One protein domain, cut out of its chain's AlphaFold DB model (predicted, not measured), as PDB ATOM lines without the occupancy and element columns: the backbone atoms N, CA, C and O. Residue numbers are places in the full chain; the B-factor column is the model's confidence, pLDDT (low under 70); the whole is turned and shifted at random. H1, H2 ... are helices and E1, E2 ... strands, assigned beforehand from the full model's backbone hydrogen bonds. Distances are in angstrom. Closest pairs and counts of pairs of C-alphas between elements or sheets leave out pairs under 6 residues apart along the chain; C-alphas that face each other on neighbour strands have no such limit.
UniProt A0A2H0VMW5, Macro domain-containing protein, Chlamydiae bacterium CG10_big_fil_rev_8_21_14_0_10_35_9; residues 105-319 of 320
ATOM      1  N   ASP A 105      20.711  40.389  -1.907       64.62
ATOM      2  CA  ASP A 105      19.649  40.922  -1.046       64.62
ATOM      3  C   ASP A 105      18.939  42.153  -1.649       64.62
ATOM      4  O   ASP A 105      17.804  42.459  -1.278       64.62
ATOM      5  N   LYS A 106      19.571  42.847  -2.613       61.81
ATOM      6  CA  LYS A 106      18.974  43.981  -3.332       61.81
ATOM      7  C   LYS A 106      17.771  43.578  -4.187       61.81
ATOM      8  O   LYS A 106      16.901  44.413  -4.369       61.81
ATOM      9  N   LEU A 107      17.692  42.335  -4.671       63.50
ATOM     10  CA  LEU A 107      16.586  41.870  -5.528       63.50
ATOM     11  C   LEU A 107      15.559  41.002  -4.796       63.50
ATOM     12  O   LEU A 107      14.509  40.686  -5.348       63.50
ATOM     13  N   ILE A 108      15.806  40.681  -3.524       63.81
ATOM     14  CA  ILE A 108      14.828  39.982  -2.676       63.81
ATOM     15  C   ILE A 108      13.571  40.843  -2.467       63.81
ATOM     16  O   ILE A 108      12.480  40.325  -2.227       63.81
ATOM     17  N   ARG A 109      13.707  42.166  -2.570       72.56
ATOM     18  CA  ARG A 109      12.606  43.126  -2.494       72.56
ATOM     19  C   ARG A 109      12.143  43.492  -3.907       72.56
ATOM     20  O   ARG A 109      12.911  44.155  -4.601       72.56
ATOM     21  N   PRO A 110      10.938  43.077  -4.344       69.00
ATOM     22  CA  PRO A 110      10.446  43.339  -5.693       69.00
ATOM     23  C   PRO A 110      10.490  44.831  -6.034       69.00
ATOM     24  O   PRO A 110      10.934  45.206  -7.112       69.00
ATOM     25  N   GLU A 111      10.172  45.697  -5.069       73.69
ATOM     26  CA  GLU A 111      10.203  47.154  -5.203       73.69
ATOM     27  C   GLU A 111      11.593  47.737  -5.519       73.69
ATOM     28  O   GLU A 111      11.700  48.837  -6.060       73.69
ATOM     29  N   ALA A 112      12.673  47.014  -5.213       83.75
ATOM     30  CA  ALA A 112      14.036  47.448  -5.505       83.75
ATOM     31  C   ALA A 112      14.494  47.078  -6.928       83.75
ATOM     32  O   ALA A 112      15.520  47.587  -7.384       83.75
ATOM     33  N   ILE A 113      13.739  46.241  -7.652       87.12
ATOM     34  CA  ILE A 113      14.117  45.740  -8.982       87.12
ATOM     35  C   ILE A 113      14.128  46.865 -10.015       87.12
ATOM     36  O   ILE A 113      15.118  47.015 -10.726       87.12
ATOM     37  N   LEU A 114      13.084  47.698 -10.073       88.44
ATOM     38  CA  LEU A 114      13.026  48.818 -11.025       88.44
ATOM     39  C   LEU A 114      14.152  49.828 -10.776       88.44
ATOM     40  O   LEU A 114      14.822  50.255 -11.713       88.44
ATOM     41  N   SER A 115      14.416  50.149  -9.504       90.31
ATOM     42  CA  SER A 115      15.537  51.020  -9.144       90.31
ATOM     43  C   SER A 115      16.869  50.419  -9.589       90.31
ATOM     44  O   SER A 115      17.682  51.132 -10.167       90.31
ATOM     45  N   TYR A 116      17.077  49.117  -9.376       90.62
ATOM     46  CA  TYR A 116      18.291  48.421  -9.790       90.62
ATOM     47  C   TYR A 116      18.462  48.396 -11.318       90.62
ATOM     48  O   TYR A 116      19.549  48.690 -11.816       90.62
ATOM     49  N   LEU A 117      17.393  48.103 -12.069       92.00
ATOM     50  CA  LEU A 117      17.378  48.146 -13.536       92.00
ATOM     51  C   LEU A 117      17.777  49.530 -14.063       92.00
ATOM     52  O   LEU A 117      18.609  49.636 -14.968       92.00
ATOM     53  N   GLN A 118      17.242  50.589 -13.458       93.38
ATOM     54  CA  GLN A 118      17.554  51.957 -13.847       93.38
ATOM     55  C   GLN A 118      19.007  52.321 -13.527       93.38
ATOM     56  O   GLN A 118      19.711  52.844 -14.389       93.38
ATOM     57  N   THR A 119      19.487  52.023 -12.316       92.88
ATOM     58  CA  THR A 119      20.830  52.439 -11.881       92.88
ATOM     59  C   THR A 119      21.950  51.623 -12.513       92.88
ATOM     60  O   THR A 119      23.002  52.174 -12.824       92.88
ATOM     61  N   GLU A 120      21.756  50.315 -12.694       94.88
ATOM     62  CA  GLU A 120      22.828  49.419 -13.141       94.88
ATOM     63  C   GLU A 120      22.812  49.143 -14.643       94.88
ATOM     64  O   GLU A 120      23.879  48.918 -15.220       94.88
ATOM     65  N   PHE A 121      21.632  49.174 -15.270       94.81
ATOM     66  CA  PHE A 121      21.436  48.811 -16.679       94.81
ATOM     67  C   PHE A 121      20.851  49.947 -17.526       94.81
ATOM     68  O   PHE A 121      20.686  49.774 -18.732       94.81
ATOM     69  N   ASN A 122      20.573  51.120 -16.937       95.88
ATOM     70  CA  ASN A 122      19.972  52.265 -17.629       95.88
ATOM     71  C   ASN A 122      18.664  51.895 -18.364       95.88
ATOM     72  O   ASN A 122      18.403  52.320 -19.493       95.88
ATOM     73  N   ILE A 123      17.857  51.044 -17.729       95.75
ATOM     74  CA  ILE A 123      16.536  50.647 -18.219       95.75
ATOM     75  C   ILE A 123      15.491  51.483 -17.496       95.75
ATOM     76  O   ILE A 123      15.441  51.485 -16.266       95.75
ATOM     77  N   GLN A 124      14.672  52.200 -18.261       95.19
ATOM     78  CA  GLN A 124      13.574  52.968 -17.688       95.19
ATOM     79  C   GLN A 124      12.396  52.043 -17.340       95.19
ATOM     80  O   GLN A 124      12.241  50.995 -17.980       95.19
ATOM     81  N   PRO A 125      11.558  52.395 -16.347       92.50
ATOM     82  CA  PRO A 125      10.411  51.577 -15.965       92.50
ATOM     83  C   PRO A 125       9.498  51.220 -17.145       92.50
ATOM     84  O   PRO A 125       9.121  50.065 -17.289       92.50
ATOM     85  N   GLU A 126       9.236  52.158 -18.056       93.81
ATOM     86  CA  GLU A 126       8.406  51.933 -19.243       93.81
ATOM     87  C   GLU A 126       8.953  50.850 -20.186       93.81
ATOM     88  O   GLU A 126       8.181  50.065 -20.743       93.81
ATOM     89  N   ASP A 127      10.279  50.758 -20.328       95.00
ATOM     90  CA  ASP A 127      10.924  49.704 -21.110       95.00
ATOM     91  C   ASP A 127      10.745  48.350 -20.419       95.00
ATOM     92  O   ASP A 127      10.437  47.353 -21.075       95.00
ATOM     93  N   ALA A 128      10.891  48.316 -19.090       93.25
ATOM     94  CA  ALA A 128      10.688  47.111 -18.293       93.25
ATOM     95  C   ALA A 128       9.228  46.629 -18.349       93.25
ATOM     96  O   ALA A 128       8.995  45.435 -18.531       93.25
ATOM     97  N   TYR A 129       8.251  47.542 -18.286       93.38
ATOM     98  CA  TYR A 129       6.823  47.230 -18.417       93.38
ATOM     99  C   TYR A 129       6.500  46.636 -19.782       93.38
ATOM    100  O   TYR A 129       5.839  45.599 -19.885       93.38
ATOM    101  N   LYS A 130       7.026  47.255 -20.843       93.56
ATOM    102  CA  LYS A 130       6.871  46.738 -22.200       93.56
ATOM    103  C   LYS A 130       7.496  45.351 -22.324       93.56
ATOM    104  O   LYS A 130       6.818  44.427 -22.762       93.56
ATOM    105  N   ALA A 131       8.747  45.177 -21.903       94.75
ATOM    106  CA  ALA A 131       9.440  43.895 -21.959       94.75
ATOM    107  C   ALA A 131       8.715  42.807 -21.163       94.75
ATOM    108  O   ALA A 131       8.555  41.687 -21.648       94.75
ATOM    109  N   SER A 132       8.217  43.132 -19.970       91.88
ATOM    110  CA  SER A 132       7.502  42.162 -19.158       91.88
ATOM    111  C   SER A 132       6.206  41.719 -19.830       91.88
ATOM    112  O   SER A 132       5.907  40.529 -19.802       91.88
ATOM    113  N   SER A 133       5.478  42.591 -20.526       93.50
ATOM    114  CA  SER A 133       4.253  42.193 -21.239       93.50
ATOM    115  C   SER A 133       4.452  41.064 -22.271       93.50
ATOM    116  O   SER A 133       3.494  40.365 -22.594       93.50
ATOM    117  N   HIS A 134       5.690  40.816 -22.720       94.25
ATOM    118  CA  HIS A 134       6.022  39.754 -23.675       94.25
ATOM    119  C   HIS A 134       6.321  38.382 -23.051       94.25
ATOM    120  O   HIS A 134       6.563  37.436 -23.799       94.25
ATOM    121  N   PHE A 135       6.306  38.225 -21.719       95.19
ATOM    122  CA  PHE A 135       6.463  36.904 -21.097       95.19
ATOM    123  C   PHE A 135       5.477  36.623 -19.961       95.19
ATOM    124  O   PHE A 135       5.144  37.498 -19.161       95.19
ATOM    125  N   ASN A 136       5.075  35.360 -19.834       93.75
ATOM    126  CA  ASN A 136       4.217  34.858 -18.764       93.75
ATOM    127  C   ASN A 136       5.020  34.033 -17.759       93.75
ATOM    128  O   ASN A 136       5.937  33.308 -18.138       93.75
ATOM    129  N   ILE A 137       4.622  34.065 -16.489       89.94
ATOM    130  CA  ILE A 137       5.074  33.079 -15.505       89.94
ATOM    131  C   ILE A 137       4.167  31.852 -15.620       89.94
ATOM    132  O   ILE A 137       2.947  31.968 -15.546       89.94
ATOM    133  N   SER A 138       4.757  30.676 -15.825       88.44
ATOM    134  CA  SER A 138       4.032  29.407 -15.931       88.44
ATOM    135  C   SER A 138       4.437  28.461 -14.812       88.44
ATOM    136  O   SER A 138       5.623  28.217 -14.595       88.44
ATOM    137  N   ILE A 139       3.452  27.903 -14.109       84.25
ATOM    138  CA  ILE A 139       3.682  26.976 -12.998       84.25
ATOM    139  C   ILE A 139       3.428  25.543 -13.461       84.25
ATOM    140  O   ILE A 139       2.360  25.229 -13.982       84.25
ATOM    141  N   GLY A 140       4.416  24.666 -13.279       81.94
ATOM    142  CA  GLY A 140       4.303  23.244 -13.594       81.94
ATOM    143  C   GLY A 140       5.512  22.678 -14.334       81.94
ATOM    144  O   GLY A 140       6.622  23.206 -14.274       81.94
ATOM    145  N   SER A 141       5.311  21.550 -15.017       85.00
ATOM    146  CA  SER A 141       6.375  20.925 -15.805       85.00
ATOM    147  C   SER A 141       6.466  21.561 -17.189       85.00
ATOM    148  O   SER A 141       5.524  21.495 -17.976       85.00
ATOM    149  N   ILE A 142       7.641  22.090 -17.526       88.31
ATOM    150  CA  ILE A 142       7.939  22.576 -18.879       88.31
ATOM    151  C   ILE A 142       7.840  21.463 -19.933       88.31
ATOM    152  O   ILE A 142       7.559  21.722 -21.098       88.31
ATOM    153  N   LEU A 143       8.009  20.199 -19.541       88.88
ATOM    154  CA  LEU A 143       8.092  19.079 -20.476       88.88
ATOM    155  C   LEU A 143       6.759  18.770 -21.181       88.88
ATOM    156  O   LEU A 143       6.757  18.211 -22.280       88.88
ATOM    157  N   ILE A 144       5.625  19.135 -20.577       87.69
ATOM    158  CA  ILE A 144       4.284  18.937 -21.159       87.69
ATOM    159  C   ILE A 144       3.807  20.130 -22.003       87.69
ATOM    160  O   ILE A 144       2.751  20.047 -22.627       87.69
ATOM    161  N   SER A 145       4.568  21.231 -22.032       88.12
ATOM    162  CA  SER A 145       4.215  22.454 -22.768       88.12
ATOM    163  C   SER A 145       4.306  22.256 -24.281       88.12
ATOM    164  O   SER A 145       5.138  21.494 -24.751       88.12
ATOM    165  N   GLN A 146       3.477  22.930 -25.076       90.38
ATOM    166  CA  GLN A 146       3.645  22.957 -26.535       90.38
ATOM    167  C   GLN A 146       4.611  24.076 -26.940       90.38
ATOM    168  O   GLN A 146       4.744  25.069 -26.229       90.38
ATOM    169  N   GLY A 147       5.269  23.926 -28.090       93.00
ATOM    170  CA  GLY A 147       6.286  24.870 -28.561       93.00
ATOM    171  C   GLY A 147       7.707  24.508 -28.130       93.00
ATOM    172  O   GLY A 147       7.937  23.424 -27.579       93.00
ATOM    173  N   VAL A 148       8.649  25.416 -28.392       95.44
ATOM    174  CA  VAL A 148      10.081  25.217 -28.152       95.44
ATOM    175  C   VAL A 148      10.339  25.188 -26.653       95.44
ATOM    176  O   VAL A 148       9.763  25.972 -25.908       95.44
ATOM    177  N   ILE A 149      11.185  24.274 -26.197       94.69
ATOM    178  CA  ILE A 149      11.562  24.086 -24.800       94.69
ATOM    179  C   ILE A 149      13.046  24.376 -24.659       94.69
ATOM    180  O   ILE A 149      13.873  23.749 -25.323       94.69
ATOM    181  N   GLN A 150      13.374  25.278 -23.744       94.62
ATOM    182  CA  GLN A 150      14.742  25.515 -23.332       94.62
ATOM    183  C   GLN A 150      15.253  24.377 -22.439       94.62
ATOM    184  O   GLN A 150      14.657  24.029 -21.419       94.62
ATOM    185  N   ASP A 151      16.399  23.831 -22.823       92.31
ATOM    186  CA  ASP A 151      17.234  22.943 -22.030       92.31
ATOM    187  C   ASP A 151      18.433  23.739 -21.474       92.31
ATOM    188  O   ASP A 151      19.318  24.108 -22.257       92.31
ATOM    189  N   PRO A 152      18.507  24.004 -20.154       87.81
ATOM    190  CA  PRO A 152      19.630  24.689 -19.517       87.81
ATOM    191  C   PRO A 152      20.803  23.715 -19.366       87.81
ATOM    192  O   PRO A 152      21.115  23.207 -18.285       87.81
ATOM    193  N   ALA A 153      21.439  23.418 -20.490       82.69
ATOM    194  CA  ALA A 153      22.522  22.468 -20.585       82.69
ATOM    195  C   ALA A 153      23.760  22.962 -19.819       82.69
ATOM    196  O   ALA A 153      24.182  24.115 -19.922       82.69
ATOM    197  N   GLY A 154      24.343  22.056 -19.035       76.88
ATOM    198  CA  GLY A 154      25.582  22.283 -18.294       76.88
ATOM    199  C   GLY A 154      26.641  21.255 -18.674       76.88
ATOM    200  O   GLY A 154      27.141  21.232 -19.793       76.88
ATOM    201  N   SER A 155      26.943  20.343 -17.749       68.69
ATOM    202  CA  SER A 155      28.069  19.396 -17.832       68.69
ATOM    203  C   SER A 155      28.069  18.417 -19.016       68.69
ATOM    204  O   SER A 155      29.065  17.729 -19.225       68.69
ATOM    205  N   ALA A 156      26.979  18.313 -19.777       77.50
ATOM    206  CA  ALA A 156      26.884  17.415 -20.926       77.50
ATOM    207  C   ALA A 156      27.331  18.049 -22.256       77.50
ATOM    208  O   ALA A 156      27.525  17.320 -23.233       77.50
ATOM    209  N   ILE A 157      27.506  19.372 -22.303       84.75
ATOM    210  CA  ILE A 157      27.894  20.112 -23.510       84.75
ATOM    211  C   ILE A 157      29.255  19.643 -24.013       84.75
ATOM    212  O   ILE A 157      30.198  19.513 -23.235       84.75
ATOM    213  N   GLY A 158      29.338  19.343 -25.312       87.38
ATOM    214  CA  GLY A 158      30.576  18.923 -25.973       87.38
ATOM    215  C   GLY A 158      31.129  17.570 -25.523       87.38
ATOM    216  O   GLY A 158      32.167  17.139 -26.013       87.38
ATOM    217  N   SER A 159      30.436  16.856 -24.630       86.56
ATOM    218  CA  SER A 159      30.911  15.577 -24.089       86.56
ATOM    219  C   SER A 159      30.784  14.402 -25.069       86.56
ATOM    220  O   SER A 159      31.277  13.309 -24.791       86.56
ATOM    221  N   GLY A 160      30.047  14.586 -26.172       87.88
ATOM    222  CA  GLY A 160      29.636  13.516 -27.089       87.88
ATOM    223  C   GLY A 160      28.612  12.541 -26.492       87.88
ATOM    224  O   GLY A 160      28.183  11.604 -27.163       87.88
ATOM    225  N   ARG A 161      28.198  12.741 -25.233       86.44
ATOM    226  CA  ARG A 161      27.248  11.886 -24.515       86.44
ATOM    227  C   ARG A 161      25.904  12.586 -24.375       86.44
ATOM    228  O   ARG A 161      25.827  13.801 -24.209       86.44
ATOM    229  N   LYS A 162      24.830  11.796 -24.377       89.81
ATOM    230  CA  LYS A 162      23.498  12.288 -24.011       89.81
ATOM    231  C   LYS A 162      23.460  12.592 -22.500       89.81
ATOM    232  O   LYS A 162      23.926  11.752 -21.720       89.81
ATOM    233  N   PRO A 163      22.910  13.741 -22.061       85.38
ATOM    234  CA  PRO A 163      22.601  13.987 -20.659       85.38
ATOM    235  C   PRO A 163      21.809  12.826 -20.051       85.38
ATOM    236  O   PRO A 163      20.792  12.395 -20.588       85.38
ATOM    237  N   SER A 164      22.276  12.324 -18.911       79.38
ATOM    238  CA  SER A 164      21.638  11.224 -18.167       79.38
ATOM    239  C   SER A 164      21.425  11.544 -16.682       79.38
ATOM    240  O   SER A 164      20.878  10.724 -15.943       79.38
ATOM    241  N   GLY A 165      21.840  12.739 -16.244       71.06
ATOM    242  CA  GLY A 165      21.729  13.194 -14.858       71.06
ATOM    243  C   GLY A 165      20.293  13.478 -14.408       71.06
ATOM    244  O   GLY A 165      19.340  13.397 -15.177       71.06
ATOM    245  N   GLY A 166      20.138  13.837 -13.133       67.31
ATOM    246  CA  GLY A 166      18.841  14.159 -12.528       67.31
ATOM    247  C   GLY A 166      18.341  15.592 -12.752       67.31
ATOM    248  O   GLY A 166      17.374  15.964 -12.110       67.31
ATOM    249  N   GLY A 167      18.997  16.408 -13.584       75.06
ATOM    250  CA  GLY A 167      18.559  17.781 -13.889       75.06
ATOM    251  C   GLY A 167      17.581  17.857 -15.069       75.06
ATOM    252  O   GLY A 167      17.321  16.845 -15.722       75.06
ATOM    253  N   LEU A 168      17.103  19.069 -15.388       81.19
ATOM    254  CA  LEU A 168      16.162  19.311 -16.493       81.19
ATOM    255  C   LEU A 168      16.653  18.722 -17.830       81.19
ATOM    256  O   LEU A 168      15.882  18.038 -18.498       81.19
ATOM    257  N   SER A 169      17.943  18.851 -18.168       86.12
ATOM    258  CA  SER A 169      18.506  18.221 -19.374       86.12
ATOM    259  C   SER A 169      18.306  16.707 -19.391       86.12
ATOM    260  O   SER A 169      17.861  16.142 -20.382       86.12
ATOM    261  N   GLY A 170      18.572  16.011 -18.284       84.75
ATOM    262  CA  GLY A 170      18.359  14.563 -18.230       84.75
ATOM    263  C   GLY A 170      16.884  14.177 -18.359       84.75
ATOM    264  O   GLY A 170      16.565  13.154 -18.961       84.75
ATOM    265  N   ALA A 171      15.975  15.007 -17.844       85.94
ATOM    266  CA  ALA A 171      14.535  14.823 -17.989       85.94
ATOM    267  C   ALA A 171      14.064  14.967 -19.436       85.94
ATOM    268  O   ALA A 171      13.337  14.112 -19.939       85.94
ATOM    269  N   ILE A 172      14.535  16.016 -20.112       90.00
ATOM    270  CA  ILE A 172      14.293  16.256 -21.533       90.00
ATOM    271  C   ILE A 172      14.774  15.042 -22.336       90.00
ATOM    272  O   ILE A 172      14.008  14.444 -23.085       90.00
ATOM    273  N   TYR A 173      15.999  14.572 -22.111       91.44
ATOM    274  CA  TYR A 173      16.518  13.417 -22.850       91.44
ATOM    275  C   TYR A 173      15.760  12.113 -22.571       91.44
ATOM    276  O   TYR A 173      15.593  11.308 -23.489       91.44
ATOM    277  N   LYS A 174      15.244  11.912 -21.352       89.69
ATOM    278  CA  LYS A 174      14.366  10.774 -21.029       89.69
ATOM    279  C   LYS A 174      13.016  10.861 -21.736       89.69
ATOM    280  O   LYS A 174      12.545   9.851 -22.246       89.69
ATOM    281  N   GLN A 175      12.399  12.042 -21.763       90.50
ATOM    282  CA  GLN A 175      11.068  12.220 -22.341       90.50
ATOM    283  C   GLN A 175      11.081  12.207 -23.872       90.50
ATOM    284  O   GLN A 175      10.174  11.658 -24.491       90.50
ATOM    285  N   PHE A 176      12.099  12.806 -24.488       89.88
ATOM    286  CA  PHE A 176      12.164  12.961 -25.939       89.88
ATOM    287  C   PHE A 176      12.936  11.834 -26.643       89.88
ATOM    288  O   PHE A 176      12.881  11.773 -27.868       89.88
ATOM    289  N   GLY A 177      13.596  10.931 -25.894       73.19
ATOM    290  CA  GLY A 177      14.096   9.596 -26.287       73.19
ATOM    291  C   GLY A 177      15.213   9.538 -27.345       73.19
ATOM    292  O   GLY A 177      16.218   8.850 -27.165       73.19
ATOM    293  N   ASN A 178      15.081  10.312 -28.423       86.56
ATOM    294  CA  ASN A 178      15.910  10.299 -29.629       86.56
ATOM    295  C   ASN A 178      16.603  11.641 -29.896       86.56
ATOM    296  O   ASN A 178      16.828  12.005 -31.040       86.56
ATOM    297  N   LEU A 179      16.980  12.381 -28.856       93.19
ATOM    298  CA  LEU A 179      17.752  13.613 -29.037       93.19
ATOM    299  C   LEU A 179      19.216  13.311 -29.391       93.19
ATOM    300  O   LEU A 179      19.813  12.385 -28.817       93.19
ATOM    301  N   SER A 180      19.790  14.101 -30.305       94.44
ATOM    302  CA  SER A 180      21.239  14.125 -30.563       94.44
ATOM    303  C   SER A 180      21.976  14.605 -29.309       94.44
ATOM    304  O   SER A 180      21.412  15.432 -28.597       94.44
ATOM    305  N   PRO A 181      23.204  14.136 -29.013       94.19
ATOM    306  CA  PRO A 181      24.045  14.749 -27.984       94.19
ATOM    307  C   PRO A 181      24.239  16.252 -28.221       94.19
ATOM    308  O   PRO A 181      24.247  16.704 -29.363       94.19
ATOM    309  N   ILE A 182      24.445  17.017 -27.148       93.25
ATOM    310  CA  ILE A 182      24.660  18.465 -27.249       93.25
ATOM    311  C   ILE A 182      26.097  18.717 -27.737       93.25
ATOM    312  O   ILE A 182      27.038  18.335 -27.027       93.25
ATOM    313  N   PRO A 183      26.312  19.345 -28.909       93.81
ATOM    314  CA  PRO A 183      27.652  19.695 -29.366       93.81
ATOM    315  C   PRO A 183      28.288  20.753 -28.453       93.81
ATOM    316  O   PRO A 183      27.637  21.347 -27.593       93.81
ATOM    317  N   GLN A 184      29.591  20.983 -28.623       94.12
ATOM    318  CA  GLN A 184      30.285  22.039 -27.891       94.12
ATOM    319  C   GLN A 184      29.766  23.407 -28.347       94.12
ATOM    320  O   GLN A 184      29.860  23.748 -29.523       94.12
ATOM    321  N   ILE A 185      29.275  24.202 -27.400       94.25
ATOM    322  CA  ILE A 185      28.856  25.591 -27.612       94.25
ATOM    323  C   ILE A 185      29.423  26.477 -26.504       94.25
ATOM    324  O   ILE A 185      29.649  26.015 -25.381       94.25
ATOM    325  N   SER A 186      29.682  27.748 -26.805       92.88
ATOM    326  CA  SER A 186      30.180  28.707 -25.812       92.88
ATOM    327  C   SER A 186      29.151  28.951 -24.704       92.88
ATOM    328  O   SER A 186      27.947  28.860 -24.937       92.88
ATOM    329  N   SER A 187      29.625  29.272 -23.498       90.00
ATOM    330  CA  SER A 187      28.762  29.684 -22.381       90.00
ATOM    331  C   SER A 187      27.857  30.847 -22.798       90.00
ATOM    332  O   SER A 187      28.331  31.781 -23.436       90.00
ATOM    333  N   GLY A 188      26.573  30.789 -22.440       90.62
ATOM    334  CA  GLY A 188      25.565  31.784 -22.817       90.62
ATOM    335  C   GLY A 188      25.007  31.633 -24.238       90.62
ATOM    336  O   GLY A 188      24.035  32.301 -24.571       90.62
ATOM    337  N   ASN A 189      25.548  30.754 -25.084       95.12
ATOM    338  CA  ASN A 189      24.975  30.517 -26.411       95.12
ATOM    339  C   ASN A 189      23.856  29.477 -26.377       95.12
ATOM    340  O   ASN A 189      23.749  28.671 -25.446       95.12
ATOM    341  N   SER A 190      23.047  29.494 -27.437       95.75
ATOM    342  CA  SER A 190      21.958  28.548 -27.651       95.75
ATOM    343  C   SER A 190      22.012  27.913 -29.038       95.75
ATOM    344  O   SER A 190      22.477  28.542 -29.987       95.75
ATOM    345  N   ILE A 191      21.521  26.679 -29.152       95.56
ATOM    346  CA  ILE A 191      21.352  25.929 -30.407       95.56
ATOM    347  C   ILE A 191      20.082  25.076 -30.346       95.56
ATOM    348  O   ILE A 191      19.640  24.703 -29.262       95.56
ATOM    349  N   LEU A 192      19.521  24.704 -31.495       94.69
ATOM    350  CA  LEU A 192      18.456  23.701 -31.551       94.69
ATOM    351  C   LEU A 192      19.040  22.289 -31.606       94.69
ATOM    352  O   LEU A 192      20.124  22.075 -32.151       94.69
ATOM    353  N   ASN A 193      18.318  21.314 -31.057       94.19
ATOM    354  CA  ASN A 193      18.683  19.916 -31.212       94.19
ATOM    355  C   ASN A 193      18.456  19.472 -32.660       94.19
ATOM    356  O   ASN A 193      17.360  19.620 -33.199       94.19
ATOM    357  N   GLU A 194      19.468  18.848 -33.254       89.31
ATOM    358  CA  GLU A 194      19.420  18.365 -34.639       89.31
ATOM    359  C   GLU A 194      18.320  17.320 -34.872       89.31
ATOM    360  O   GLU A 194      17.724  17.274 -35.944       89.31
ATOM    361  N   SER A 195      18.036  16.481 -33.871       90.06
ATOM    362  CA  SER A 195      17.020  15.429 -33.978       90.06
ATOM    363  C   SER A 195      15.613  15.913 -33.613       90.06
ATOM    364  O   SER A 195      14.640  15.197 -33.847       90.06
ATOM    365  N   ASN A 196      15.479  17.093 -32.996       90.06
ATOM    366  CA  ASN A 196      14.189  17.656 -32.606       90.06
ATOM    367  C   ASN A 196      14.291  19.171 -32.367       90.06
ATOM    368  O   ASN A 196      14.659  19.611 -31.276       90.06
ATOM    369  N   SER A 197      13.872  19.969 -33.351       87.81
ATOM    370  CA  SER A 197      13.912  21.439 -33.295       87.81
ATOM    371  C   SER A 197      13.039  22.060 -32.198       87.81
ATOM    372  O   SER A 197      13.146  23.255 -31.934       87.81
ATOM    373  N   ARG A 198      12.208  21.268 -31.507       91.69
ATOM    374  CA  ARG A 198      11.494  21.708 -30.305       91.69
ATOM    375  C   ARG A 198      12.433  21.909 -29.115       91.69
ATOM    376  O   ARG A 198      12.055  22.597 -28.180       91.69
ATOM    377  N   ILE A 199      13.617  21.302 -29.093       94.38
ATOM    378  CA  ILE A 199      14.541  21.421 -27.961       94.38
ATOM    379  C   ILE A 199      15.627  22.438 -28.296       94.38
ATOM    380  O   ILE A 199      16.406  22.235 -29.223       94.38
ATOM    381  N   LEU A 200      15.688  23.512 -27.514       95.69
ATOM    382  CA  LEU A 200      16.696  24.562 -27.600       95.69
ATOM    383  C   LEU A 200      17.677  24.394 -26.441       95.69
ATOM    384  O   LEU A 200      17.338  24.649 -25.291       95.69
ATOM    385  N   HIS A 201      18.896  23.953 -26.725       94.94
ATOM    386  CA  HIS A 201      19.951  23.836 -25.726       94.94
ATOM    387  C   HIS A 201      20.614  25.188 -25.499       94.94
ATOM    388  O   HIS A 201      21.163  25.756 -26.437       94.94
ATOM    389  N   THR A 202      20.626  25.658 -24.257       94.88
ATOM    390  CA  THR A 202      21.355  26.852 -23.820       94.88
ATOM    391  C   THR A 202      22.486  26.439 -22.885       94.88
ATOM    392  O   THR A 202      22.233  25.796 -21.867       94.88
ATOM    393  N   HIS A 203      23.729  26.833 -23.181       91.31
ATOM    394  CA  HIS A 203      24.843  26.634 -22.253       91.31
ATOM    395  C   HIS A 203      24.696  27.582 -21.070       91.31
ATOM    396  O   HIS A 203      25.032  28.763 -21.157       91.31
ATOM    397  N   SER A 204      24.186  27.061 -19.959       85.19
ATOM    398  CA  SER A 204      23.958  27.871 -18.765       85.19
ATOM    399  C   SER A 204      25.287  28.386 -18.203       85.19
ATOM    400  O   SER A 204      26.215  27.590 -18.028       85.19
ATOM    401  N   PRO A 205      25.402  29.691 -17.901       84.69
ATOM    402  CA  PRO A 205      26.641  30.260 -17.401       84.69
ATOM    403  C   PRO A 205      27.005  29.702 -16.025       84.69
ATOM    404  O   PRO A 205      26.151  29.497 -15.154       84.69
ATOM    405  N   PHE A 206      28.302  29.484 -15.807       79.19
ATOM    406  CA  PHE A 206      28.813  29.069 -14.506       79.19
ATOM    407  C   PHE A 206      29.014  30.281 -13.590       79.19
ATOM    408  O   PHE A 206      30.013  30.995 -13.679       79.19
ATOM    409  N   LEU A 207      28.079  30.485 -12.665       77.12
ATOM    410  CA  LEU A 207      28.138  31.587 -11.703       77.12
ATOM    411  C   LEU A 207      29.105  31.254 -10.562       77.12
ATOM    412  O   LEU A 207      28.923  30.260  -9.861       77.12
ATOM    413  N   GLN A 208      30.140  32.056 -10.342       72.00
ATOM    414  CA  GLN A 208      31.110  31.800  -9.270       72.00
ATOM    415  C   GLN A 208      30.563  32.244  -7.903       72.00
ATOM    416  O   GLN A 208      29.727  33.142  -7.815       72.00
ATOM    417  N   ASN A 209      31.012  31.612  -6.815       71.06
ATOM    418  CA  ASN A 209      30.667  32.092  -5.474       71.06
ATOM    419  C   ASN A 209      31.338  33.451  -5.221       71.06
ATOM    420  O   ASN A 209      32.513  33.608  -5.541       71.06
ATOM    421  N   GLY A 210      30.607  34.415  -4.657       71.81
ATOM    422  CA  GLY A 210      31.094  35.789  -4.501       71.81
ATOM    423  C   GLY A 210      31.146  36.605  -5.800       71.81
ATOM    424  O   GLY A 210      31.645  37.725  -5.769       71.81
ATOM    425  N   MET A 211      30.629  36.073  -6.918       81.75
ATOM    426  CA  MET A 211      30.400  36.857  -8.134       81.75
ATOM    427  C   MET A 211      29.453  38.019  -7.822       81.75
ATOM    428  O   MET A 211      28.473  37.846  -7.089       81.75
ATOM    429  N   ASP A 212      29.753  39.191  -8.378       87.69
ATOM    430  CA  ASP A 212      28.884  40.345  -8.230       87.69
ATOM    431  C   ASP A 212      27.571  40.153  -8.990       87.69
ATOM    432  O   ASP A 212      27.503  39.502 -10.039       87.69
ATOM    433  N   LEU A 213      26.505  40.715  -8.424       85.94
ATOM    434  CA  LEU A 213      25.155  40.555  -8.942       85.94
ATOM    435  C   LEU A 213      25.019  41.018 -10.400       85.94
ATOM    436  O   LEU A 213      24.337  40.359 -11.185       85.94
ATOM    437  N   LYS A 214      25.689  42.112 -10.777       91.69
ATOM    438  CA  LYS A 214      25.601  42.685 -12.124       91.69
ATOM    439  C   LYS A 214      26.215  41.752 -13.160       91.69
ATOM    440  O   LYS A 214      25.596  41.490 -14.192       91.69
ATOM    441  N   THR A 215      27.392  41.202 -12.873       90.62
ATOM    442  CA  THR A 215      28.051  40.204 -13.722       90.62
ATOM    443  C   THR A 215      27.196  38.949 -13.857       90.62
ATOM    444  O   THR A 215      27.002  38.462 -14.971       90.62
ATOM    445  N   ALA A 216      26.628  38.447 -12.755       88.69
ATOM    446  CA  ALA A 216      25.758  37.274 -12.791       88.69
ATOM    447  C   ALA A 216      24.511  37.504 -13.665       88.69
ATOM    448  O   ALA A 216      24.191  36.672 -14.515       88.69
ATOM    449  N   ILE A 217      23.843  38.651 -13.499       92.12
ATOM    450  CA  ILE A 217      22.678  39.040 -14.304       92.12
ATOM    451  C   ILE A 217      23.053  39.190 -15.772       92.12
ATOM    452  O   ILE A 217      22.331  38.681 -16.620       92.12
ATOM    453  N   THR A 218      24.189  39.818 -16.078       94.69
ATOM    454  CA  THR A 218      24.655  40.010 -17.460       94.69
ATOM    455  C   THR A 218      24.847  38.668 -18.165       94.69
ATOM    456  O   THR A 218      24.319  38.467 -19.255       94.69
ATOM    457  N   GLN A 219      25.502  37.703 -17.512       92.75
ATOM    458  CA  GLN A 219      25.723  36.377 -18.096       92.75
ATOM    459  C   GLN A 219      24.419  35.606 -18.339       92.75
ATOM    460  O   GLN A 219      24.282  34.921 -19.352       92.75
ATOM    461  N   ILE A 220      23.457  35.690 -17.414       93.69
ATOM    462  CA  ILE A 220      22.149  35.042 -17.593       93.69
ATOM    463  C   ILE A 220      21.341  35.763 -18.678       93.69
ATOM    464  O   ILE A 220      20.692  35.115 -19.497       93.69
ATOM    465  N   LYS A 221      21.399  37.095 -18.708       95.94
ATOM    466  CA  LYS A 221      20.740  37.924 -19.715       95.94
ATOM    467  C   LYS A 221      21.222  37.551 -21.111       95.94
ATOM    468  O   LYS A 221      20.391  37.317 -21.980       95.94
ATOM    469  N   ASP A 222      22.535  37.429 -21.317       96.38
ATOM    470  CA  ASP A 222      23.106  37.009 -22.603       96.38
ATOM    471  C   ASP A 222      22.572  35.631 -23.024       96.38
ATOM    472  O   ASP A 222      22.221  35.419 -24.185       96.38
ATOM    473  N   ALA A 223      22.422  34.708 -22.066       95.94
ATOM    474  CA  ALA A 223      21.847  33.391 -22.316       95.94
ATOM    475  C   ALA A 223      20.391  33.453 -22.810       95.94
ATOM    476  O   ALA A 223      20.043  32.772 -23.780       95.94
ATOM    477  N   TYR A 224      19.550  34.287 -22.191       97.88
ATOM    478  CA  TYR A 224      18.182  34.504 -22.665       97.88
ATOM    479  C   TYR A 224      18.133  35.231 -24.003       97.88
ATOM    480  O   TYR A 224      17.388  34.803 -24.882       97.88
ATOM    481  N   LEU A 225      18.926  36.288 -24.185       98.12
ATOM    482  CA  LEU A 225      18.960  37.063 -25.423       98.12
ATOM    483  C   LEU A 225      19.312  36.167 -26.614       98.12
ATOM    484  O   LEU A 225      18.622  36.192 -27.633       98.12
ATOM    485  N   ASN A 226      20.321  35.307 -26.465       97.88
ATOM    486  CA  ASN A 226      20.705  34.349 -27.498       97.88
ATOM    487  C   ASN A 226      19.619  33.293 -27.750       97.88
ATOM    488  O   ASN A 226      19.385  32.921 -28.900       97.88
ATOM    489  N   ALA A 227      18.936  32.814 -26.704       97.31
ATOM    490  CA  ALA A 227      17.828  31.869 -26.853       97.31
ATOM    491  C   ALA A 227      16.636  32.489 -27.605       97.31
ATOM    492  O   ALA A 227      16.122  31.881 -28.543       97.31
ATOM    493  N   ILE A 228      16.237  33.711 -27.237       97.38
ATOM    494  CA  ILE A 228      15.159  34.471 -27.887       97.38
ATOM    495  C   ILE A 228      15.528  34.766 -29.342       97.38
ATOM    496  O   ILE A 228      14.746  34.489 -30.247       97.38
ATOM    497  N   THR A 229      16.747  35.250 -29.578       96.62
ATOM    498  CA  THR A 229      17.243  35.565 -30.923       96.62
ATOM    499  C   THR A 229      17.233  34.330 -31.820       96.62
ATOM    500  O   THR A 229      16.791  34.409 -32.966       96.62
ATOM    501  N   LEU A 230      17.673  33.176 -31.312       95.62
ATOM    502  CA  LEU A 230      17.631  31.922 -32.061       95.62
ATOM    503  C   LEU A 230      16.190  31.483 -32.352       95.62
ATOM    504  O   LEU A 230      15.889  31.098 -33.480       95.62
ATOM    505  N   PHE A 231      15.307  31.550 -31.353       95.69
ATOM    506  CA  PHE A 231      13.896  31.193 -31.492       95.69
ATOM    507  C   PHE A 231      13.201  32.027 -32.578       95.69
ATOM    508  O   PHE A 231      12.550  31.461 -33.456       95.69
ATOM    509  N   VAL A 232      13.382  33.350 -32.566       93.12
ATOM    510  CA  VAL A 232      12.728  34.244 -33.534       93.12
ATOM    511  C   VAL A 232      13.298  34.077 -34.943       93.12
ATOM    512  O   VAL A 232      12.539  34.101 -35.910       93.12
ATOM    513  N   ASN A 233      14.610  33.868 -35.084       89.56
ATOM    514  CA  ASN A 233      15.272  33.858 -36.393       89.56
ATOM    515  C   ASN A 233      15.333  32.483 -37.080       89.56
ATOM    516  O   ASN A 233      15.797  32.393 -38.219       89.56
ATOM    517  N   THR A 234      14.888  31.402 -36.432       84.50
ATOM    518  CA  THR A 234      14.992  30.058 -37.020       84.50
ATOM    519  C   THR A 234      13.737  29.654 -37.784       84.50
ATOM    520  O   THR A 234      12.649  29.551 -37.220       84.50
ATOM    521  N   LYS A 235      13.909  29.313 -39.070       67.12
ATOM    522  CA  LYS A 235      12.798  28.933 -39.954       67.12
ATOM    523  C   LYS A 235      12.038  27.684 -39.520       67.12
ATOM    524  O   LYS A 235      10.811  27.673 -39.577       67.12
ATOM    525  N   ASP A 236      12.751  26.678 -39.018       62.72
ATOM    526  CA  ASP A 236      12.160  25.416 -38.548       62.72
ATOM    527  C   ASP A 236      11.337  25.579 -37.264       62.72
ATOM    528  O   ASP A 236      10.526  24.718 -36.918       62.72
ATOM    529  N   VAL A 237      11.516  26.705 -36.572       61.53
ATOM    530  CA  VAL A 237      10.762  27.080 -35.378       61.53
ATOM    531  C   VAL A 237       9.506  27.872 -35.735       61.53
ATOM    532  O   VAL A 237       8.589  27.906 -34.930       61.53
ATOM    533  N   HIS A 238       9.372  28.439 -36.942       54.84
ATOM    534  CA  HIS A 238       8.242  29.316 -37.292       54.84
ATOM    535  C   HIS A 238       6.856  28.655 -37.225       54.84
ATOM    536  O   HIS A 238       5.859  29.366 -37.116       54.84
ATOM    537  N   MET A 239       6.760  27.321 -37.251       61.34
ATOM    538  CA  MET A 239       5.483  26.635 -36.994       61.34
ATOM    539  C   MET A 239       5.074  26.664 -35.512       61.34
ATOM    540  O   MET A 239       3.932  26.362 -35.177       61.34
ATOM    541  N   GLN A 240       6.001  27.011 -34.620       76.75
ATOM    542  CA  GLN A 240       5.797  27.162 -33.189       76.75
ATOM    543  C   GLN A 240       5.938  28.640 -32.819       76.75
ATOM    544  O   GLN A 240       7.007  29.233 -32.891       76.75
ATOM    545  N   ASN A 241       4.846  29.242 -32.366       90.06
ATOM    546  CA  ASN A 241       4.842  30.620 -31.880       90.06
ATOM    547  C   ASN A 241       5.170  30.728 -30.383       90.06
ATOM    548  O   ASN A 241       5.102  31.816 -29.825       90.06
ATOM    549  N   THR A 242       5.500  29.614 -29.724       94.62
ATOM    550  CA  THR A 242       5.690  29.556 -28.273       94.62
ATOM    551  C   THR A 242       7.116  29.142 -27.917       94.62
ATOM    552  O   THR A 242       7.580  28.090 -28.365       94.62
ATOM    553  N   LEU A 243       7.774  29.944 -27.079       96.44
ATOM    554  CA  LEU A 243       9.053  29.655 -26.439       96.44
ATOM    555  C   LEU A 243       8.833  29.436 -24.941       96.44
ATOM    556  O   LEU A 243       8.422  30.334 -24.212       96.44
ATOM    557  N   ASN A 244       9.145  28.237 -24.471       95.75
ATOM    558  CA  ASN A 244       9.088  27.867 -23.070       95.75
ATOM    559  C   ASN A 244      10.513  27.890 -22.525       95.75
ATOM    560  O   ASN A 244      11.337  27.032 -22.845       95.75
ATOM    561  N   LEU A 245      10.801  28.900 -21.721       94.81
ATOM    562  CA  LEU A 245      12.048  29.082 -21.005       94.81
ATOM    563  C   LEU A 245      11.953  28.383 -19.652       94.81
ATOM    564  O   LEU A 245      10.934  28.449 -18.961       94.81
ATOM    565  N   CYS A 246      13.036  27.743 -19.236       89.81
ATOM    566  CA  CYS A 246      13.265  27.531 -17.817       89.81
ATOM    567  C   CYS A 246      13.902  28.803 -17.278       89.81
ATOM    568  O   CYS A 246      14.658  29.458 -18.000       89.81
ATOM    569  N   ALA A 247      13.677  29.141 -16.013       85.44
ATOM    570  CA  ALA A 247      14.595  30.103 -15.437       85.44
ATOM    571  C   ALA A 247      16.041  29.493 -15.456       85.44
ATOM    572  O   ALA A 247      16.219  28.275 -15.514       85.44
ATOM    573  N   ILE A 248      17.102  30.290 -15.507       84.00
ATOM    574  CA  ILE A 248      18.479  29.784 -15.606       84.00
ATOM    575  C   ILE A 248      19.153  29.945 -14.246       84.00
ATOM    576  O   ILE A 248      19.094  30.997 -13.611       84.00
ATOM    577  N   SER A 249      19.832  28.896 -13.786       65.00
ATOM    578  CA  SER A 249      20.640  28.902 -12.556       65.00
ATOM    579  C   SER A 249      19.898  29.135 -11.223       65.00
ATOM    580  O   SER A 249      20.552  29.054 -10.179       65.00
ATOM    581  N   ALA A 250      18.574  29.342 -11.192       54.62
ATOM    582  CA  ALA A 250      17.791  29.345  -9.951       54.62
ATOM    583  C   ALA A 250      17.434  27.937  -9.427       54.62
ATOM    584  O   ALA A 250      17.652  26.906 -10.064       54.62
ATOM    585  N   SER A 251      16.936  27.901  -8.192       46.69
ATOM    586  CA  SER A 251      16.790  26.720  -7.320       46.69
ATOM    587  C   SER A 251      15.687  25.723  -7.705       46.69
ATOM    588  O   SER A 251      15.329  24.859  -6.908       46.69
ATOM    589  N   ILE A 252      15.126  25.830  -8.910       46.56
ATOM    590  CA  ILE A 252      13.698  25.547  -9.145       46.56
ATOM    591  C   ILE A 252      13.358  24.825 -10.458       46.56
ATOM    592  O   ILE A 252      12.188  24.795 -10.844       46.56
ATOM    593  N   TYR A 253      14.300  24.201 -11.168       49.50
ATOM    594  CA  TYR A 253      13.942  23.639 -12.484       49.50
ATOM    595  C   TYR A 253      13.429  22.203 -12.458       49.50
ATOM    596  O   TYR A 253      14.201  21.249 -12.427       49.50
ATOM    597  N   GLY A 254      12.100  22.081 -12.603       40.53
ATOM    598  CA  GLY A 254      11.543  21.434 -13.798       40.53
ATOM    599  C   GLY A 254      10.627  20.212 -13.648       40.53
ATOM    600  O   GLY A 254      10.459  19.524 -14.636       40.53
ATOM    601  N   GLY A 255      10.083  19.842 -12.487       43.94
ATOM    602  CA  GLY A 255       9.306  18.593 -12.327       43.94
ATOM    603  C   GLY A 255       9.734  17.777 -11.106       43.94
ATOM    604  O   GLY A 255       9.890  18.334 -10.029       43.94
ATOM    605  N   GLU A 256       9.978  16.468 -11.235       37.22
ATOM    606  CA  GLU A 256      10.398  15.571 -10.127       37.22
ATOM    607  C   GLU A 256      11.724  15.971  -9.413       37.22
ATOM    608  O   GLU A 256      12.201  15.290  -8.504       37.22
ATOM    609  N   PHE A 257      12.312  17.104  -9.798       48.84
ATOM    610  CA  PHE A 257      13.678  17.558  -9.539       48.84
ATOM    611  C   PHE A 257      13.887  18.286  -8.211       48.84
ATOM    612  O   PHE A 257      15.025  18.511  -7.812       48.84
ATOM    613  N   ALA A 258      12.818  18.545  -7.456       44.72
ATOM    614  CA  ALA A 258      12.883  19.026  -6.071       44.72
ATOM    615  C   ALA A 258      13.745  18.153  -5.140       44.72
ATOM    616  O   ALA A 258      14.186  18.595  -4.083       44.72
ATOM    617  N   LYS A 259      13.881  16.865  -5.478       39.50
ATOM    618  CA  LYS A 259      14.355  15.826  -4.558       39.50
ATOM    619  C   LYS A 259      15.868  15.592  -4.607       39.50
ATOM    620  O   LYS A 259      16.379  14.838  -3.784       39.50
ATOM    621  N   ALA A 260      16.600  16.236  -5.519       37.31
ATOM    622  CA  ALA A 260      18.040  16.033  -5.686       37.31
ATOM    623  C   ALA A 260      18.889  16.996  -4.826       37.31
ATOM    624  O   ALA A 260      19.677  17.781  -5.339       37.31
ATOM    625  N   GLY A 261      18.762  16.865  -3.503       36.66
ATOM    626  CA  GLY A 261      19.840  17.137  -2.544       36.66
ATOM    627  C   GLY A 261      20.010  18.574  -1.998       36.66
ATOM    628  O   GLY A 261      19.810  19.556  -2.710       36.66
ATOM    629  N   PRO A 262      20.454  18.713  -0.729       32.34
ATOM    630  CA  PRO A 262      20.975  19.960  -0.176       32.34
ATOM    631  C   PRO A 262      22.389  20.147  -0.745       32.34
ATOM    632  O   PRO A 262      23.343  19.563  -0.243       32.34
ATOM    633  N   GLY A 263      22.496  20.826  -1.883       40.88
ATOM    634  CA  GLY A 263      23.720  20.818  -2.701       40.88
ATOM    635  C   GLY A 263      23.743  21.866  -3.807       40.88
ATOM    636  O   GLY A 263      24.798  22.301  -4.265       40.88
ATOM    637  N   GLY A 264      22.557  22.260  -4.261       46.28
ATOM    638  CA  GLY A 264      22.391  23.168  -5.372       46.28
ATOM    639  C   GLY A 264      22.754  24.603  -5.012       46.28
ATOM    640  O   GLY A 264      21.973  25.318  -4.389       46.28
ATOM    641  N   ASN A 265      23.938  25.028  -5.441       50.59
ATOM    642  CA  ASN A 265      24.402  26.408  -5.443       50.59
ATOM    643  C   ASN A 265      23.558  27.279  -6.403       50.59
ATOM    644  O   ASN A 265      24.050  27.728  -7.444       50.59
ATOM    645  N   HIS A 266      22.281  27.458  -6.097       61.84
ATOM    646  CA  HIS A 266      21.308  28.101  -6.964       61.84
ATOM    647  C   HIS A 266      20.946  29.496  -6.467       61.84
ATOM    648  O   HIS A 266      20.982  29.764  -5.267       61.84
ATOM    649  N   ILE A 267      20.613  30.368  -7.410       68.31
ATOM    650  CA  ILE A 267      20.289  31.774  -7.159       68.31
ATOM    651  C   ILE A 267      18.778  31.967  -6.945       68.31
ATOM    652  O   ILE A 267      17.986  31.058  -7.199       68.31
ATOM    653  N   ASP A 268      18.385  33.138  -6.451       73.94
ATOM    654  CA  ASP A 268      16.979  33.511  -6.270       73.94
ATOM    655  C   ASP A 268      16.258  33.678  -7.632       73.94
ATOM    656  O   ASP A 268      16.869  34.205  -8.568       73.94
ATOM    657  N   PRO A 269      14.980  33.257  -7.764       75.06
ATOM    658  CA  PRO A 269      14.123  33.509  -8.931       75.06
ATOM    659  C   PRO A 269      14.211  34.908  -9.540       75.06
ATOM    660  O   PRO A 269      14.323  35.041 -10.763       75.06
ATOM    661  N   SER A 270      14.236  35.937  -8.688       79.62
ATOM    662  CA  SER A 270      14.269  37.344  -9.099       79.62
ATOM    663  C   SER A 270      15.423  37.652 -10.050       79.62
ATOM    664  O   SER A 270      15.278  38.485 -10.941       79.62
ATOM    665  N   ILE A 271      16.554  36.954  -9.922       85.62
ATOM    666  CA  ILE A 271      17.735  37.169 -10.762       85.62
ATOM    667  C   ILE A 271      17.478  36.702 -12.195       85.62
ATOM    668  O   ILE A 271      17.854  37.388 -13.143       85.62
ATOM    669  N   SER A 272      16.806  35.562 -12.366       88.44
ATOM    670  CA  SER A 272      16.426  35.065 -13.690       88.44
ATOM    671  C   SER A 272      15.374  35.937 -14.360       88.44
ATOM    672  O   SER A 272      15.493  36.207 -15.550       88.44
ATOM    673  N   GLU A 273      14.369  36.394 -13.616       89.94
ATOM    674  CA  GLU A 273      13.332  37.285 -14.153       89.94
ATOM    675  C   GLU A 273      13.889  38.651 -14.529       89.94
ATOM    676  O   GLU A 273      13.595  39.161 -15.607       89.94
ATOM    677  N   THR A 274      14.755  39.209 -13.680       91.56
ATOM    678  CA  THR A 274      15.459  40.462 -13.966       91.56
ATOM    679  C   THR A 274      16.313  40.311 -15.225       91.56
ATOM    680  O   THR A 274      16.225  41.138 -16.129       91.56
ATOM    681  N   ALA A 275      17.086  39.226 -15.337       94.88
ATOM    682  CA  ALA A 275      17.906  38.953 -16.514       94.88
ATOM    683  C   ALA A 275      17.077  38.745 -17.794       94.88
ATOM    684  O   ALA A 275      17.463  39.244 -18.852       94.88
ATOM    685  N   LEU A 276      15.933  38.053 -17.713       96.44
ATOM    686  CA  LEU A 276      15.014  37.893 -18.843       96.44
ATOM    687  C   LEU A 276      14.398  39.233 -19.262       96.44
ATOM    688  O   LEU A 276      14.326  39.522 -20.453       96.44
ATOM    689  N   CYS A 277      13.990  40.062 -18.300       96.50
ATOM    690  CA  CYS A 277      13.459  41.396 -18.569       96.50
ATOM    691  C   CYS A 277      14.482  42.251 -19.330       96.50
ATOM    692  O   CYS A 277      14.161  42.790 -20.385       96.50
ATOM    693  N   ILE A 278      15.735  42.289 -18.864       97.62
ATOM    694  CA  ILE A 278      16.825  43.008 -19.543       97.62
ATOM    695  C   ILE A 278      17.030  42.460 -20.966       97.62
ATOM    696  O   ILE A 278      17.123  43.244 -21.908       97.62
ATOM    697  N   ALA A 279      17.049  41.133 -21.144       98.25
ATOM    698  CA  ALA A 279      17.203  40.511 -22.460       98.25
ATOM    699  C   ALA A 279      16.085  40.923 -23.431       98.25
ATOM    700  O   ALA A 279      16.351  41.221 -24.594       98.25
ATOM    701  N   LEU A 280      14.840  40.978 -22.954       98.12
ATOM    702  CA  LEU A 280      13.691  41.409 -23.749       98.12
ATOM    703  C   LEU A 280      13.742  42.904 -24.075       98.12
ATOM    704  O   LEU A 280      13.430  43.272 -25.204       98.12
ATOM    705  N   VAL A 281      14.173  43.760 -23.141       97.81
ATOM    706  CA  VAL A 281      14.386  45.192 -23.414       97.81
ATOM    707  C   VAL A 281      15.415  45.381 -24.528       97.81
ATOM    708  O   VAL A 281      15.142  46.095 -25.492       97.81
ATOM    709  N   GLU A 282      16.582  44.739 -24.421       97.69
ATOM    710  CA  GLU A 282      17.631  44.823 -25.446       97.69
ATOM    711  C   GLU A 282      17.121  44.319 -26.800       97.69
ATOM    712  O   GLU A 282      17.228  45.020 -27.806       97.69
ATOM    713  N   TYR A 283      16.466  43.157 -26.810       97.81
ATOM    714  CA  TYR A 283      15.935  42.569 -28.033       97.81
ATOM    715  C   TYR A 283      14.887  43.462 -28.715       97.81
ATOM    716  O   TYR A 283      14.956  43.680 -29.922       97.81
ATOM    717  N   LEU A 284      13.931  44.009 -27.955       96.69
ATOM    718  CA  LEU A 284      12.837  44.838 -28.477       96.69
ATOM    719  C   LEU A 284      13.292  46.220 -28.953       96.69
ATOM    720  O   LEU A 284      12.627  46.807 -29.809       96.69
ATOM    721  N   ARG A 285      14.395  46.750 -28.410       95.44
ATOM    722  CA  ARG A 285      15.015  47.989 -28.903       95.44
ATOM    723  C   ARG A 285      15.587  47.799 -30.307       95.44
ATOM    724  O   ARG A 285      15.451  48.693 -31.137       95.44
ATOM    725  N   GLU A 286      16.187  46.642 -30.575       95.56
ATOM    726  CA  GLU A 286      16.770  46.313 -31.881       95.56
ATOM    727  C   GLU A 286      15.743  45.752 -32.873       95.56
ATOM    728  O   GLU A 286      15.850  45.986 -34.075       95.56
ATOM    729  N   ASN A 287      14.728  45.042 -32.376       95.25
ATOM    730  CA  ASN A 287      13.762  44.301 -33.187       95.25
ATOM    731  C   ASN A 287      12.309  44.617 -32.783       95.25
ATOM    732  O   ASN A 287      11.598  43.733 -32.286       95.25
ATOM    733  N   PRO A 288      11.823  45.855 -32.992       92.31
ATOM    734  CA  PRO A 288      10.453  46.219 -32.648       92.31
ATOM    735  C   PRO A 288       9.433  45.287 -33.319       92.31
ATOM    736  O   PRO A 288       9.608  44.908 -34.475       92.31
ATOM    737  N   HIS A 289       8.356  44.941 -32.611       89.94
ATOM    738  CA  HIS A 289       7.214  44.146 -33.106       89.94
ATOM    739  C   HIS A 289       7.477  42.670 -33.440       89.94
ATOM    740  O   HIS A 289       6.544  41.920 -33.709       89.94
ATOM    741  N   THR A 290       8.726  42.206 -33.383       90.25
ATOM    742  CA  THR A 290       9.078  40.813 -33.728       90.25
ATOM    743  C   THR A 290       8.551  39.764 -32.743       90.25
ATOM    744  O   THR A 290       8.555  38.573 -33.055       90.25
ATOM    745  N   LEU A 291       8.079  40.198 -31.570       93.12
ATOM    746  CA  LEU A 291       7.491  39.347 -30.535       93.12
ATOM    747  C   LEU A 291       5.962  39.476 -30.429       93.12
ATOM    748  O   LEU A 291       5.378  38.829 -29.563       93.12
ATOM    749  N   ASP A 292       5.304  40.277 -31.274       91.50
ATOM    750  CA  ASP A 292       3.867  40.583 -31.137       91.50
ATOM    751  C   ASP A 292       2.971  39.347 -31.361       91.50
ATOM    752  O   ASP A 292       1.874  39.261 -30.814       91.50
ATOM    753  N   ASP A 293       3.446  38.362 -32.130       90.19
ATOM    754  CA  ASP A 293       2.768  37.086 -32.383       90.19
ATOM    755  C   ASP A 293       3.377  35.907 -31.599       90.19
ATOM    756  O   ASP A 293       3.000  34.749 -31.823       90.19
ATOM    757  N   LYS A 294       4.333  36.179 -30.697       92.75
ATOM    758  CA  LYS A 294       5.073  35.164 -29.941       92.75
ATOM    759  C   LYS A 294       4.596  35.083 -28.497       92.75
ATOM    760  O   LYS A 294       4.295  36.081 -27.854       92.75
ATOM    761  N   ILE A 295       4.581  33.867 -27.966       93.94
ATOM    762  CA  ILE A 295       4.282  33.577 -26.564       93.94
ATOM    763  C   ILE A 295       5.579  33.131 -25.900       93.94
ATOM    764  O   ILE A 295       6.144  32.105 -26.277       93.94
ATOM    765  N   ILE A 296       6.049  33.872 -24.899       96.69
ATOM    766  CA  ILE A 296       7.198  33.466 -24.084       96.69
ATOM    767  C   ILE A 296       6.692  33.081 -22.696       96.69
ATOM    768  O   ILE A 296       6.003  33.851 -22.035       96.69
ATOM    769  N   ASN A 297       7.036  31.882 -22.242       95.12
ATOM    770  CA  ASN A 297       6.678  31.381 -20.920       95.12
ATOM    771  C   ASN A 297       7.949  31.131 -20.116       95.12
ATOM    772  O   ASN A 297       8.823  30.407 -20.581       95.12
ATOM    773  N   LEU A 298       8.042  31.666 -18.902       92.75
ATOM    774  CA  LEU A 298       9.092  31.351 -17.943       92.75
ATOM    775  C   LEU A 298       8.552  30.356 -16.914       92.75
ATOM    776  O   LEU A 298       7.653  30.677 -16.133       92.75
ATOM    777  N   PHE A 299       9.077  29.132 -16.935       88.50
ATOM    778  CA  PHE A 299       8.576  28.037 -16.111       88.50
ATOM    779  C   PHE A 299       9.217  27.980 -14.725       88.50
ATOM    780  O   PHE A 299      10.442  27.936 -14.574       88.50
ATOM    781  N   TYR A 300       8.341  27.847 -13.732       78.94
ATOM    782  CA  TYR A 300       8.635  27.571 -12.335       78.94
ATOM    783  C   TYR A 300       7.942  26.278 -11.908       78.94
ATOM    784  O   TYR A 300       6.842  25.959 -12.355       78.94
ATOM    785  N   LEU A 301       8.576  25.520 -11.017       71.56
ATOM    786  CA  LEU A 301       7.982  24.307 -10.472       71.56
ATOM    787  C   LEU A 301       7.073  24.616  -9.271       71.56
ATOM    788  O   LEU A 301       7.443  25.364  -8.371       71.56
ATOM    789  N   ASP A 302       5.920  23.949  -9.221       62.81
ATOM    790  CA  ASP A 302       4.882  24.071  -8.179       62.81
ATOM    791  C   ASP A 302       5.240  23.426  -6.821       62.81
ATOM    792  O   ASP A 302       4.395  23.112  -5.988       62.81
ATOM    793  N   ASN A 303       6.511  23.123  -6.582       61.84
ATOM    794  CA  ASN A 303       6.931  22.419  -5.369       61.84
ATOM    795  C   ASN A 303       7.260  23.370  -4.207       61.84
ATOM    796  O   ASN A 303       7.514  22.898  -3.098       61.84
ATOM    797  N   ASN A 304       7.298  24.685  -4.449       64.50
ATOM    798  CA  ASN A 304       7.596  25.687  -3.433       64.50
ATOM    799  C   ASN A 304       6.744  26.950  -3.624       64.50
ATOM    800  O   ASN A 304       7.137  27.886  -4.321       64.50
ATOM    801  N   GLN A 305       5.601  26.984  -2.935       68.75
ATOM    802  CA  GLN A 305       4.648  28.094  -2.988       68.75
ATOM    803  C   GLN A 305       5.290  29.456  -2.690       68.75
ATOM    804  O   GLN A 305       4.908  30.443  -3.303       68.75
ATOM    805  N   ALA A 306       6.281  29.524  -1.792       66.38
ATOM    806  CA  ALA A 306       6.942  30.785  -1.459       66.38
ATOM    807  C   ALA A 306       7.747  31.346  -2.643       66.38
ATOM    808  O   ALA A 306       7.717  32.547  -2.888       66.38
ATOM    809  N   LEU A 307       8.423  30.479  -3.407       68.44
ATOM    810  CA  LEU A 307       9.170  30.886  -4.602       68.44
ATOM    811  C   LEU A 307       8.237  31.227  -5.766       68.44
ATOM    812  O   LEU A 307       8.515  32.161  -6.507       68.44
ATOM    813  N   VAL A 308       7.118  30.509  -5.895       72.88
ATOM    814  CA  VAL A 308       6.071  30.830  -6.873       72.88
ATOM    815  C   VAL A 308       5.465  32.199  -6.579       72.88
ATOM    816  O   VAL A 308       5.412  33.043  -7.467       72.88
ATOM    817  N   THR A 309       5.066  32.459  -5.331       77.44
ATOM    818  CA  THR A 309       4.573  33.777  -4.912       77.44
ATOM    819  C   THR A 309       5.611  34.857  -5.194       77.44
ATOM    820  O   THR A 309       5.264  35.888  -5.757       77.44
ATOM    821  N   LYS A 310       6.890  34.594  -4.904       75.44
ATOM    822  CA  LYS A 310       7.973  35.533  -5.198       75.44
ATOM    823  C   LYS A 310       8.097  35.865  -6.683       75.44
ATOM    824  O   LYS A 310       8.180  37.037  -7.024       75.44
ATOM    825  N   ALA A 311       8.094  34.853  -7.547       78.00
ATOM    826  CA  ALA A 311       8.148  35.053  -8.993       78.00
ATOM    827  C   ALA A 311       6.952  35.883  -9.488       78.00
ATOM    828  O   ALA A 311       7.094  36.789 -10.300       78.00
ATOM    829  N   MET A 312       5.762  35.641  -8.934       82.62
ATOM    830  CA  MET A 312       4.581  36.440  -9.267       82.62
ATOM    831  C   MET A 312       4.699  37.895  -8.786       82.62
ATOM    832  O   MET A 312       4.341  38.795  -9.537       82.62
ATOM    833  N   GLU A 313       5.238  38.148  -7.587       84.50
ATOM    834  CA  GLU A 313       5.488  39.511  -7.081       84.50
ATOM    835  C   GLU A 313       6.498  40.274  -7.952       84.50
ATOM    836  O   GLU A 313       6.306  41.448  -8.260       84.50
ATOM    837  N   VAL A 314       7.591  39.615  -8.353       81.25
ATOM    838  CA  VAL A 314       8.605  40.214  -9.234       81.25
ATOM    839  C   VAL A 314       7.986  40.551 -10.583       81.25
ATOM    840  O   VAL A 314       8.142  41.670 -11.075       81.25
ATOM    841  N   LYS A 315       7.222  39.614 -11.148       86.00
ATOM    842  CA  LYS A 315       6.468  39.828 -12.375       86.00
ATOM    843  C   LYS A 315       5.508  41.016 -12.274       86.00
ATOM    844  O   LYS A 315       5.459  41.812 -13.209       86.00
ATOM    845  N   GLU A 316       4.771  41.135 -11.173       86.25
ATOM    846  CA  GLU A 316       3.819  42.223 -10.931       86.25
ATOM    847  C   GLU A 316       4.522  43.584 -10.937       86.25
ATOM    848  O   GLU A 316       4.112  44.477 -11.683       86.25
ATOM    849  N   VAL A 317       5.639  43.718 -10.211       83.88
ATOM    850  CA  VAL A 317       6.435  44.957 -10.195       83.88
ATOM    851  C   VAL A 317       6.999  45.292 -11.573       83.88
ATOM    852  O   VAL A 317       6.985  46.448 -11.980       83.88
ATOM    853  N   LEU A 318       7.455  44.293 -12.328       83.25
ATOM    854  CA  LEU A 318       7.934  44.497 -13.694       83.25
ATOM    855  C   LEU A 318       6.819  44.875 -14.679       83.25
ATOM    856  O   LEU A 318       7.131  45.149 -15.833       83.25
ATOM    857  N   SER A 319       5.546  44.863 -14.278       82.81
ATOM    858  CA  SER A 319       4.387  45.160 -15.136       82.81
ATOM    859  C   SER A 319       3.544  46.359 -14.688       82.81
ATOM    860  O   SER A 319       2.586  46.692 -15.385       82.81
TER     861      SER A 319
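Overview. This is residues 105 to 319 of the 320 residues of the protein "Macro domain-containing protein" of Chlamydiae bacterium CG10_big_fil_rev_8_21_14_0_10_35_9 (UniProt A0A2H0VMW5). A strongly twisted sheet of six strands is the middle layer of three, with the long crossed helices H4 and H6 over one face, H7 on that side over the edge strand E1, and the shorter H3 over the other face. H1 and H2 pack on H6 away from the sheet, while H5 lies off the sheet in a long low-confidence stretch. The printed part has 215 residues with seven named helices and six named strands, in the order H1 H2 E1 E2 H3 E3 E4 H4 E5 H5 H6 E6 H7. The sheet runs E1 E6 E5 E2 E4 E3 and is mixed, E3 alone being antiparallel to its neighbour; the class is mixed, helices and strands. The whole is compact, with a radius of gyration of the C-alphas of 16.1 A and spans of 45 by 41 by 29 A.

Arrangement. H1, residues 111 to 121, and H2, residues 125 to 133, only just touch, with 3 pairs of C-alphas within 8 A, the closest being Leu 114 and Pro 125 at 6.2 A. E1, residues 135 to 139, is an edge strand, parallel to E6, residues 295 to 300, with N 136 and O 296 2.8 A apart. E5, residues 242 to 246, is parallel to E6, with N 245 and O 297 at 2.7 A. E2, residues 148 to 153, has staggered pairing: it is parallel to E5, with N 150 and O 244 at 2.8 A, and to E4, residues 196 to 203, with N 151 and O 200 at 2.8 A. E3, residues 190 to 193, the other edge strand, forms an antiparallel hairpin with E4, with N 201 and O 191 at 2.7 A. H3, residues 168 to 176, is on the sheet at a height of 9.1 A, over E4 and only just over E2, on which 3 of its C-alphas fall. H4, residues 213 to 233, is on the opposite face, its C-alpha 227 lying 5.4 A from that of Ser 190, the closest pair with E3. E4, H4 and E5 make a split strand-helix-strand unit, two strands running the same way with E2 between them; its crossover is right-handed. H5, residues 256 to 259, is not on the sheet. H6, residues 269 to 286, is the hub, on the same face as H4. H6 touches H4 at a steep tilt of 52 degrees, with the C-alphas of Lys 221 and Ala 275 closest at 4.4 A. With residues 277 to 284 alone H6 touches H2, the closest C-alphas being Ala 131 and Leu 280 at 5.2 A. E5, H5, H6 and E6 make a strand-helix-strand unit, two parallel neighbour strands with helices between them along the chain; its crossover is right-handed. H7, residues 305 to 317, is over E1 at a height of 10.0 A, and touches H1 only at their ends, Glu 111 and Val 317 having the closest C-alphas at 6.6 A. Every O i to N i+4 pair is within hydrogen-bond range in H2, H3, H4, H6 and H7, and 6 of 7 are in H1; H5 is too short for such a pair.

Along the chain. H1 begins at C-alpha 111, (10.203, 47.154, -5.203). H4 is 29.9 A long, H6 26.4 A, H7 18.4 A and E4 17.4 A, with E4 bending by 59 degrees at residue 199. H6 begins at C-alpha 269, (14.123, 33.509, -8.931), and H7 ends at C-alpha 317, (6.435, 44.957, -10.195).

Size, cuts and confidence. The two C-alphas farthest apart, those of Thr 119 and Asn 178, are 46.0 A apart. The printed part has no cut. The links E2 to H3 and H3 to E3 are long. The mean pLDDT of the printed part is 83.5, and 37 residues are under 70, among them residues 249 to 267 and 302 to 307.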